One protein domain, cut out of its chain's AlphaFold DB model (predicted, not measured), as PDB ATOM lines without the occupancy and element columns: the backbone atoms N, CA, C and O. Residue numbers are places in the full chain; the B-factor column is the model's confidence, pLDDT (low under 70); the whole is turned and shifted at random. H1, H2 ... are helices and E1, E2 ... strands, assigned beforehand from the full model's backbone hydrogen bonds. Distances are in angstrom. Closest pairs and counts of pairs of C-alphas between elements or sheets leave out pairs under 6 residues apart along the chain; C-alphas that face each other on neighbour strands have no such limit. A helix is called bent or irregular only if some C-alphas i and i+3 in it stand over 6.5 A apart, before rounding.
ATOM      1  N   PHE A  43     178.733 162.745 194.436       84.62
ATOM      2  CA  PHE A  43     179.313 162.247 193.195       84.62
ATOM      3  C   PHE A  43     178.325 162.332 192.037       84.62
ATOM      4  O   PHE A  43     177.120 162.128 192.203       84.62
ATOM      5  N   LEU A  44     178.862 162.594 190.845       84.31
ATOM      6  CA  LEU A  44     178.124 162.461 189.597       84.31
ATOM      7  C   LEU A  44     177.984 160.971 189.261       84.31
ATOM      8  O   LEU A  44     178.866 160.168 189.562       84.31
ATOM      9  N   LYS A  45     176.897 160.613 188.577       79.12
ATOM     10  CA  LYS A  45     176.554 159.216 188.264       79.12
ATOM     11  C   LYS A  45     177.637 158.463 187.476       79.12
ATOM     12  O   LYS A  45     177.796 157.254 187.632       79.12
ATOM     13  N   ASP A  46     178.412 159.195 186.676       83.12
ATOM     14  CA  ASP A  46     179.474 158.661 185.814       83.12
ATOM     15  C   ASP A  46     180.887 158.982 186.336       83.12
ATOM     16  O   ASP A  46     181.867 158.938 185.590       83.12
ATOM     17  N   SER A  47     181.021 159.324 187.623       88.12
ATOM     18  CA  SER A  47     182.331 159.563 188.232       88.12
ATOM     19  C   SER A  47     183.230 158.311 188.180       88.12
ATOM     20  O   SER A  47     182.751 157.181 188.326       88.12
ATOM     21  N   PRO A  48     184.556 158.488 188.001       88.44
ATOM     22  CA  PRO A  48     185.486 157.375 187.845       88.44
ATOM     23  C   PRO A  48     185.609 156.566 189.140       88.44
ATOM     24  O   PRO A  48     185.865 157.116 190.214       88.44
ATOM     25  N   LYS A  49     185.446 155.243 189.043       89.25
ATOM     26  CA  LYS A  49     185.390 154.329 190.193       89.25
ATOM     27  C   LYS A  49     186.776 153.832 190.610       89.25
ATOM     28  O   LYS A  49     187.112 152.665 190.429       89.25
ATOM     29  N   ASN A  50     187.575 154.739 191.158       92.06
ATOM     30  CA  ASN A  50     188.998 154.505 191.427       92.06
ATOM     31  C   ASN A  50     189.309 154.162 192.894       92.06
ATOM     32  O   ASN A  50     190.474 154.004 193.246       92.06
ATOM     33  N   LEU A  51     188.297 154.082 193.763       91.25
ATOM     34  CA  LEU A  51     188.468 153.808 195.188       91.25
ATOM     35  C   LEU A  51     187.904 152.436 195.550       91.25
ATOM     36  O   LEU A  51     186.729 152.168 195.305       91.25
ATOM     37  N   ILE A  52     188.726 151.608 196.198       92.94
ATOM     38  CA  ILE A  52     188.300 150.360 196.834       92.94
ATOM     39  C   ILE A  52     188.094 150.621 198.329       92.94
ATOM     40  O   ILE A  52     189.004 151.072 199.018       92.94
ATOM     41  N   LEU A  53     186.900 150.319 198.829       91.31
ATOM     42  CA  LEU A  53     186.544 150.372 200.241       91.31
ATOM     43  C   LEU A  53     186.359 148.950 200.771       91.31
ATOM     44  O   LEU A  53     185.504 148.202 200.290       91.31
ATOM     45  N   MET A  54     187.126 148.600 201.799       92.75
ATOM     46  CA  MET A  54     187.029 147.328 202.511       92.75
ATOM     47  C   MET A  54     186.716 147.601 203.976       92.75
ATOM     48  O   MET A  54     187.291 148.505 204.576       92.75
ATOM     49  N   TYR A  55     185.801 146.830 204.554       90.00
ATOM     50  CA  TYR A  55     185.464 146.938 205.971       90.00
ATOM     51  C   TYR A  55     185.211 145.560 206.579       90.00
ATOM     52  O   TYR A  55     184.760 144.646 205.890       90.00
ATOM     53  N   ASP A  56     185.416 145.430 207.887       87.94
ATOM     54  CA  ASP A  56     184.968 144.267 208.650       87.94
ATOM     55  C   ASP A  56     184.017 144.722 209.762       87.94
ATOM     56  O   ASP A  56     184.369 145.532 210.617       87.94
ATOM     57  N   VAL A  57     182.762 144.270 209.700       86.38
ATOM     58  CA  VAL A  57     181.709 144.663 210.647       86.38
ATOM     59  C   VAL A  57     181.052 143.406 211.198       86.38
ATOM     60  O   VAL A  57     180.352 142.688 210.471       86.38
ATOM     61  N   ILE A  58     181.247 143.203 212.502       89.12
ATOM     62  CA  ILE A  58     180.721 142.079 213.285       89.12
ATOM     63  C   ILE A  58     179.194 141.938 213.166       89.12
ATOM     64  O   ILE A  58     178.468 142.911 212.940       89.12
ATOM     65  N   GLU A  59     178.684 140.713 213.328       84.69
ATOM     66  CA  GLU A  59     177.264 140.397 213.091       84.69
ATOM     67  C   GLU A  59     176.310 141.111 214.057       84.69
ATOM     68  O   GLU A  59     175.188 141.449 213.680       84.69
ATOM     69  N   GLU A  60     176.772 141.424 215.266       88.44
ATOM     70  CA  GLU A  60     176.017 142.189 216.264       88.44
ATOM     71  C   GLU A  60     175.626 143.586 215.750       88.44
ATOM     72  O   GLU A  60     174.547 144.088 216.066       88.44
ATOM     73  N   LYS A  61     176.450 144.172 214.867       86.88
ATOM     74  CA  LYS A  61     176.249 145.490 214.242       86.88
ATOM     75  C   LYS A  61     175.599 145.395 212.858       86.88
ATOM     76  O   LYS A  61     175.943 146.100 211.903       86.88
ATOM     77  N   LYS A  62     174.648 144.469 212.706       86.31
ATOM     78  CA  LYS A  62     173.955 144.224 211.431       86.31
ATOM     79  C   LYS A  62     173.235 145.463 210.893       86.31
ATOM     80  O   LYS A  62     173.196 145.649 209.678       86.31
ATOM     81  N   LYS A  63     172.655 146.296 211.762       84.81
ATOM     82  CA  LYS A  63     171.876 147.473 211.339       84.81
ATOM     83  C   LYS A  63     172.776 148.550 210.745       84.81
ATOM     84  O   LYS A  63     172.451 149.096 209.697       84.81
ATOM     85  N   GLU A  64     173.902 148.796 211.394       84.44
ATOM     86  CA  GLU A  64     174.955 149.733 211.022       84.44
ATOM     87  C   GLU A  64     175.574 149.302 209.695       84.44
ATOM     88  O   GLU A  64     175.677 150.088 208.756       84.44
ATOM     89  N   ARG A  65     175.872 148.005 209.570       88.50
ATOM     90  CA  ARG A  65     176.361 147.401 208.333       88.50
ATOM     91  C   ARG A  65     175.380 147.579 207.180       88.50
ATOM     92  O   ARG A  65     175.777 147.967 206.087       88.50
ATOM     93  N   ASP A  66     174.101 147.284 207.394       89.00
ATOM     94  CA  ASP A  66     173.087 147.416 206.345       89.00
ATOM     95  C   ASP A  66     172.795 148.885 206.006       89.00
ATOM     96  O   ASP A  66     172.484 149.191 204.855       89.00
ATOM     97  N   TRP A  67     172.932 149.802 206.967       87.69
ATOM     98  CA  TRP A  67     172.886 151.243 206.723       87.69
ATOM     99  C   TRP A  67     174.064 151.703 205.858       87.69
ATOM    100  O   TRP A  67     173.829 152.324 204.822       87.69
ATOM    101  N   LEU A  68     175.296 151.304 206.194       88.06
ATOM    102  CA  LEU A  68     176.500 151.621 205.424       88.06
ATOM    103  C   LEU A  68     176.354 151.167 203.967       88.06
ATOM    104  O   LEU A  68     176.568 151.945 203.043       88.06
ATOM    105  N   ARG A  69     175.880 149.935 203.741       90.25
ATOM    106  CA  ARG A  69     175.626 149.415 202.386       90.25
ATOM    107  C   ARG A  69     174.622 150.252 201.596       90.25
ATOM    108  O   ARG A  69     174.730 150.322 200.376       90.25
ATOM    109  N   ARG A  70     173.620 150.839 202.255       89.31
ATOM    110  CA  ARG A  70     172.632 151.704 201.592       89.31
ATOM    111  C   ARG A  70     173.250 153.045 201.218       89.31
ATOM    112  O   ARG A  70     173.026 153.486 200.100       89.31
ATOM    113  N   GLN A  71     174.069 153.628 202.095       87.88
ATOM    114  CA  GLN A  71     174.789 154.865 201.777       87.88
ATOM    115  C   GLN A  71     175.774 154.660 200.621       87.88
ATOM    116  O   GLN A  71     175.762 155.431 199.671       87.88
ATOM    117  N   LEU A  72     176.543 153.566 200.627       89.69
ATOM    118  CA  LEU A  72     177.473 153.248 199.538       89.69
ATOM    119  C   LEU A  72     176.755 153.096 198.192       89.69
ATOM    120  O   LEU A  72     177.206 153.640 197.191       89.69
ATOM    121  N   LYS A  73     175.593 152.431 198.169       89.81
ATOM    122  CA  LYS A  73     174.764 152.357 196.954       89.81
ATOM    123  C   LYS A  73     174.252 153.721 196.498       89.81
ATOM    124  O   LYS A  73     174.197 153.951 195.298       89.81
ATOM    125  N   ASN A  74     173.868 154.598 197.427       88.25
ATOM    126  CA  ASN A  74     173.439 155.954 197.085       88.25
ATOM    127  C   ASN A  74     174.578 156.767 196.457       88.25
ATOM    128  O   ASN A  74     174.309 157.656 195.661       88.25
ATOM    129  N   PHE A  75     175.828 156.459 196.803       87.56
ATOM    130  CA  PHE A  75     177.037 157.100 196.277       87.56
ATOM    131  C   PHE A  75     177.593 156.417 195.019       87.56
ATOM    132  O   PHE A  75     178.767 156.584 194.692       87.56
ATOM    133  N   ASP A  76     176.779 155.598 194.349       89.25
ATOM    134  CA  ASP A  76     177.148 154.842 193.148       89.25
ATOM    135  C   ASP A  76     178.347 153.886 193.327       89.25
ATOM    136  O   ASP A  76     179.011 153.494 192.359       89.25
ATOM    137  N   TYR A  77     178.599 153.425 194.560       92.19
ATOM    138  CA  TYR A  77     179.532 152.324 194.790       92.19
ATOM    139  C   TYR A  77     178.905 150.994 194.372       92.19
ATOM    140  O   TYR A  77     177.738 150.688 194.637       92.19
ATOM    141  N   ILE A  78     179.739 150.142 193.790       92.94
ATOM    142  CA  ILE A  78     179.404 148.791 193.365       92.94
ATOM    143  C   ILE A  78     180.043 147.807 194.340       92.94
ATOM    144  O   ILE A  78     181.233 147.886 194.635       92.94
ATOM    145  N   MET A  79     179.254 146.863 194.848       93.94
ATOM    146  CA  MET A  79     179.783 145.762 195.652       93.94
ATOM    147  C   MET A  79     180.420 144.732 194.716       93.94
ATOM    148  O   MET A  79     179.715 144.152 193.894       93.94
ATOM    149  N   ILE A  80     181.723 144.487 194.863       94.44
ATOM    150  CA  ILE A  80     182.433 143.436 194.110       94.44
ATOM    151  C   ILE A  80     182.423 142.126 194.900       94.44
ATOM    152  O   ILE A  80     182.180 141.055 194.352       94.44
ATOM    153  N   GLN A  81     182.628 142.220 196.213       94.31
ATOM    154  CA  GLN A  81     182.578 141.094 197.138       94.31
ATOM    155  C   GLN A  81     181.897 141.530 198.436       94.31
ATOM    156  O   GLN A  81     181.718 142.716 198.719       94.31
ATOM    157  N   ARG A  82     181.488 140.565 199.261       90.38
ATOM    158  CA  ARG A  82     180.952 140.853 200.591       90.38
ATOM    159  C   ARG A  82     181.958 141.694 201.389       90.38
ATOM    160  O   ARG A  82     183.067 141.253 201.648       90.38
ATOM    161  N   SER A  83     181.516 142.896 201.758       90.69
ATOM    162  CA  SER A  83     182.306 143.915 202.467       90.69
ATOM    163  C   SER A  83     183.436 144.575 201.662       90.69
ATOM    164  O   SER A  83     184.237 145.305 202.236       90.69
ATOM    165  N   VAL A  84     183.453 144.387 200.338       94.12
ATOM    166  CA  VAL A  84     184.374 145.052 199.408       94.12
ATOM    167  C   VAL A  84     183.571 145.811 198.356       94.12
ATOM    168  O   VAL A  84     182.749 145.237 197.635       94.12
ATOM    169  N   TRP A  85     183.818 147.111 198.269       94.94
ATOM    170  CA  TRP A  85     183.093 148.035 197.408       94.94
ATOM    171  C   TRP A  85     184.048 148.855 196.559       94.94
ATOM    172  O   TRP A  85     185.144 149.176 197.002       94.94
ATOM    173  N   VAL A  86     183.614 149.222 195.358       94.31
ATOM    174  CA  VAL A  86     184.370 150.066 194.434       94.31
ATOM    175  C   VAL A  86     183.515 151.229 193.973       94.31
ATOM    176  O   VAL A  86     182.375 151.033 193.556       94.31
ATOM    177  N   GLY A  87     184.050 152.439 194.063       93.06
ATOM    178  CA  GLY A  87     183.298 153.653 193.790       93.06
ATOM    179  C   GLY A  87     184.178 154.878 193.569       93.06
ATOM    180  O   GLY A  87     185.402 154.753 193.443       93.06
ATOM    181  N   PRO A  88     183.551 156.056 193.451       91.31
ATOM    182  CA  PRO A  88     184.245 157.298 193.163       91.31
ATOM    183  C   PRO A  88     185.143 157.766 194.317       91.31
ATOM    184  O   PRO A  88     184.852 157.563 195.492       91.31
ATOM    185  N   SER A  89     186.264 158.391 193.957       85.38
ATOM    186  CA  SER A  89     187.209 159.032 194.880       85.38
ATOM    187  C   SER A  89     187.082 160.555 194.757       85.38
ATOM    188  O   SER A  89     186.860 161.026 193.637       85.38
ATOM    189  N   PRO A  90     187.271 161.348 195.829       82.50
ATOM    190  CA  PRO A  90     187.626 160.967 197.202       82.50
ATOM    191  C   PRO A  90     186.409 160.647 198.081       82.50
ATOM    192  O   PRO A  90     185.344 161.232 197.905       82.50
ATOM    193  N   LEU A  91     186.581 159.754 199.067       80.00
ATOM    194  CA  LEU A  91     185.532 159.450 200.049       80.00
ATOM    195  C   LEU A  91     185.094 160.745 200.768       80.00
ATOM    196  O   LEU A  91     185.964 161.528 201.168       80.00
ATOM    197  N   PRO A  92     183.785 160.994 200.962       78.62
ATOM    198  CA  PRO A  92     183.324 162.221 201.605       78.62
ATOM    199  C   PRO A  92     183.878 162.329 203.028       78.62
ATOM    200  O   PRO A  92     183.864 161.352 203.772       78.62
ATOM    201  N   LYS A  93     184.336 163.518 203.441       75.12
ATOM    202  CA  LYS A  93     184.938 163.726 204.777       75.12
ATOM    203  C   LYS A  93     184.001 163.344 205.926       75.12
ATOM    204  O   LYS A  93     184.468 162.929 206.979       75.12
ATOM    205  N   GLU A  94     182.694 163.431 205.699       70.19
ATOM    206  CA  GLU A  94     181.645 163.015 206.637       70.19
ATOM    207  C   GLU A  94     181.765 161.539 207.057       70.19
ATOM    208  O   GLU A  94     181.323 161.174 208.141       70.19
ATOM    209  N   PHE A  95     182.409 160.693 206.243       67.31
ATOM    210  CA  PHE A  95     182.646 159.284 206.573       67.31
ATOM    211  C   PHE A  95     183.783 159.058 207.574       67.31
ATOM    212  O   PHE A  95     183.850 157.982 208.158       67.31
ATOM    213  N   LEU A  96     184.677 160.029 207.776       62.00
ATOM    214  CA  LEU A  96     185.858 159.866 208.633       62.00
ATOM    215  C   LEU A  96     185.585 160.136 210.123       62.00
ATOM    216  O   LEU A  96     186.493 159.986 210.932       62.00
TER     217      LEU A  96
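This is residues 43 to 96 of the 98 residues of an uncharacterized protein of Candidatus Nomurabacteria bacterium GW2011_GWA1_37_20 (UniProt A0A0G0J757). A small three-stranded sheet has one long helix, H1, beside it, and H1 only grazes the sheet with its residues 69 to 73, while residues 58 to 64, of which 59 to 64 belong to H1, stick out past the rest. After the sheet the last stretch leads away to a short helix, H2, which is not on the sheet. The printed part has 54 residues with three named strands and two named helices, in the order E1, H1, E2, E3, H2; the sheet is antiparallel, in the order E1, E3, E2, and the class is mixed. The whole is compact, with a radius of gyration of the C-alphas of 11.2 A and spans of 34 by 23 by 16 A.

Residues 43 to 50 come before the first named element. Strand E1, residues 51 to 54, begins with C-alpha 51 at (188.468, 153.808, 195.188) and is 9.9 A long from first to last C-alpha. Helix H1, residues 59 to 74, begins with C-alpha 59 at (177.264, 140.397, 213.091) and is 22.6 A long. It is irregular, with C-alphas 60 and 63 8.3 A apart, and has a kink of 31 degrees near residue 66. Strand E2, residues 78 to 81, is 9.1 A long, and strand E3, residues 84 to 87, is 10.3 A long. Helix H2, residues 93 to 96, is 5.5 A long and ends with C-alpha 96 at (185.858, 159.866, 208.633).

E1 and E2 are the edge strands, and E3 is the inner one. E1 and E3 are antiparallel at 158 degrees; the C-alphas of Ile 52 and Val 86, which face each other, are 4.6 A apart, and N 53 and O 85, at 2.8 A, are within hydrogen-bond range. E2 and E3 form a hairpin, antiparallel at 156 degrees, with N 78 and O 86 within hydrogen-bond range at 2.8 A. E1, H1 and E2 make a split strand-helix-strand unit, two strands running the same way with a helix between them along the chain and E3 between them in the sheet; its crossover is right-handed. H1 is on the sheet but only grazes it; its closest C-alphas to E2 are those of Leu 72 and Ile 78, 7.9 A apart. H2 is apart from E1, E2 and H1. In H1, 10 of 12 O i to N i+4 pairs are within hydrogen-bond range; H2 is too short for such a pair.

The two C-alphas farthest apart are those of Asp 46 and Glu 60, 34.8 A. The printed part has no cut, and the four links between its named elements are tight. The mean pLDDT of the printed part is 87.2, and residues 95 to 96 are under 70.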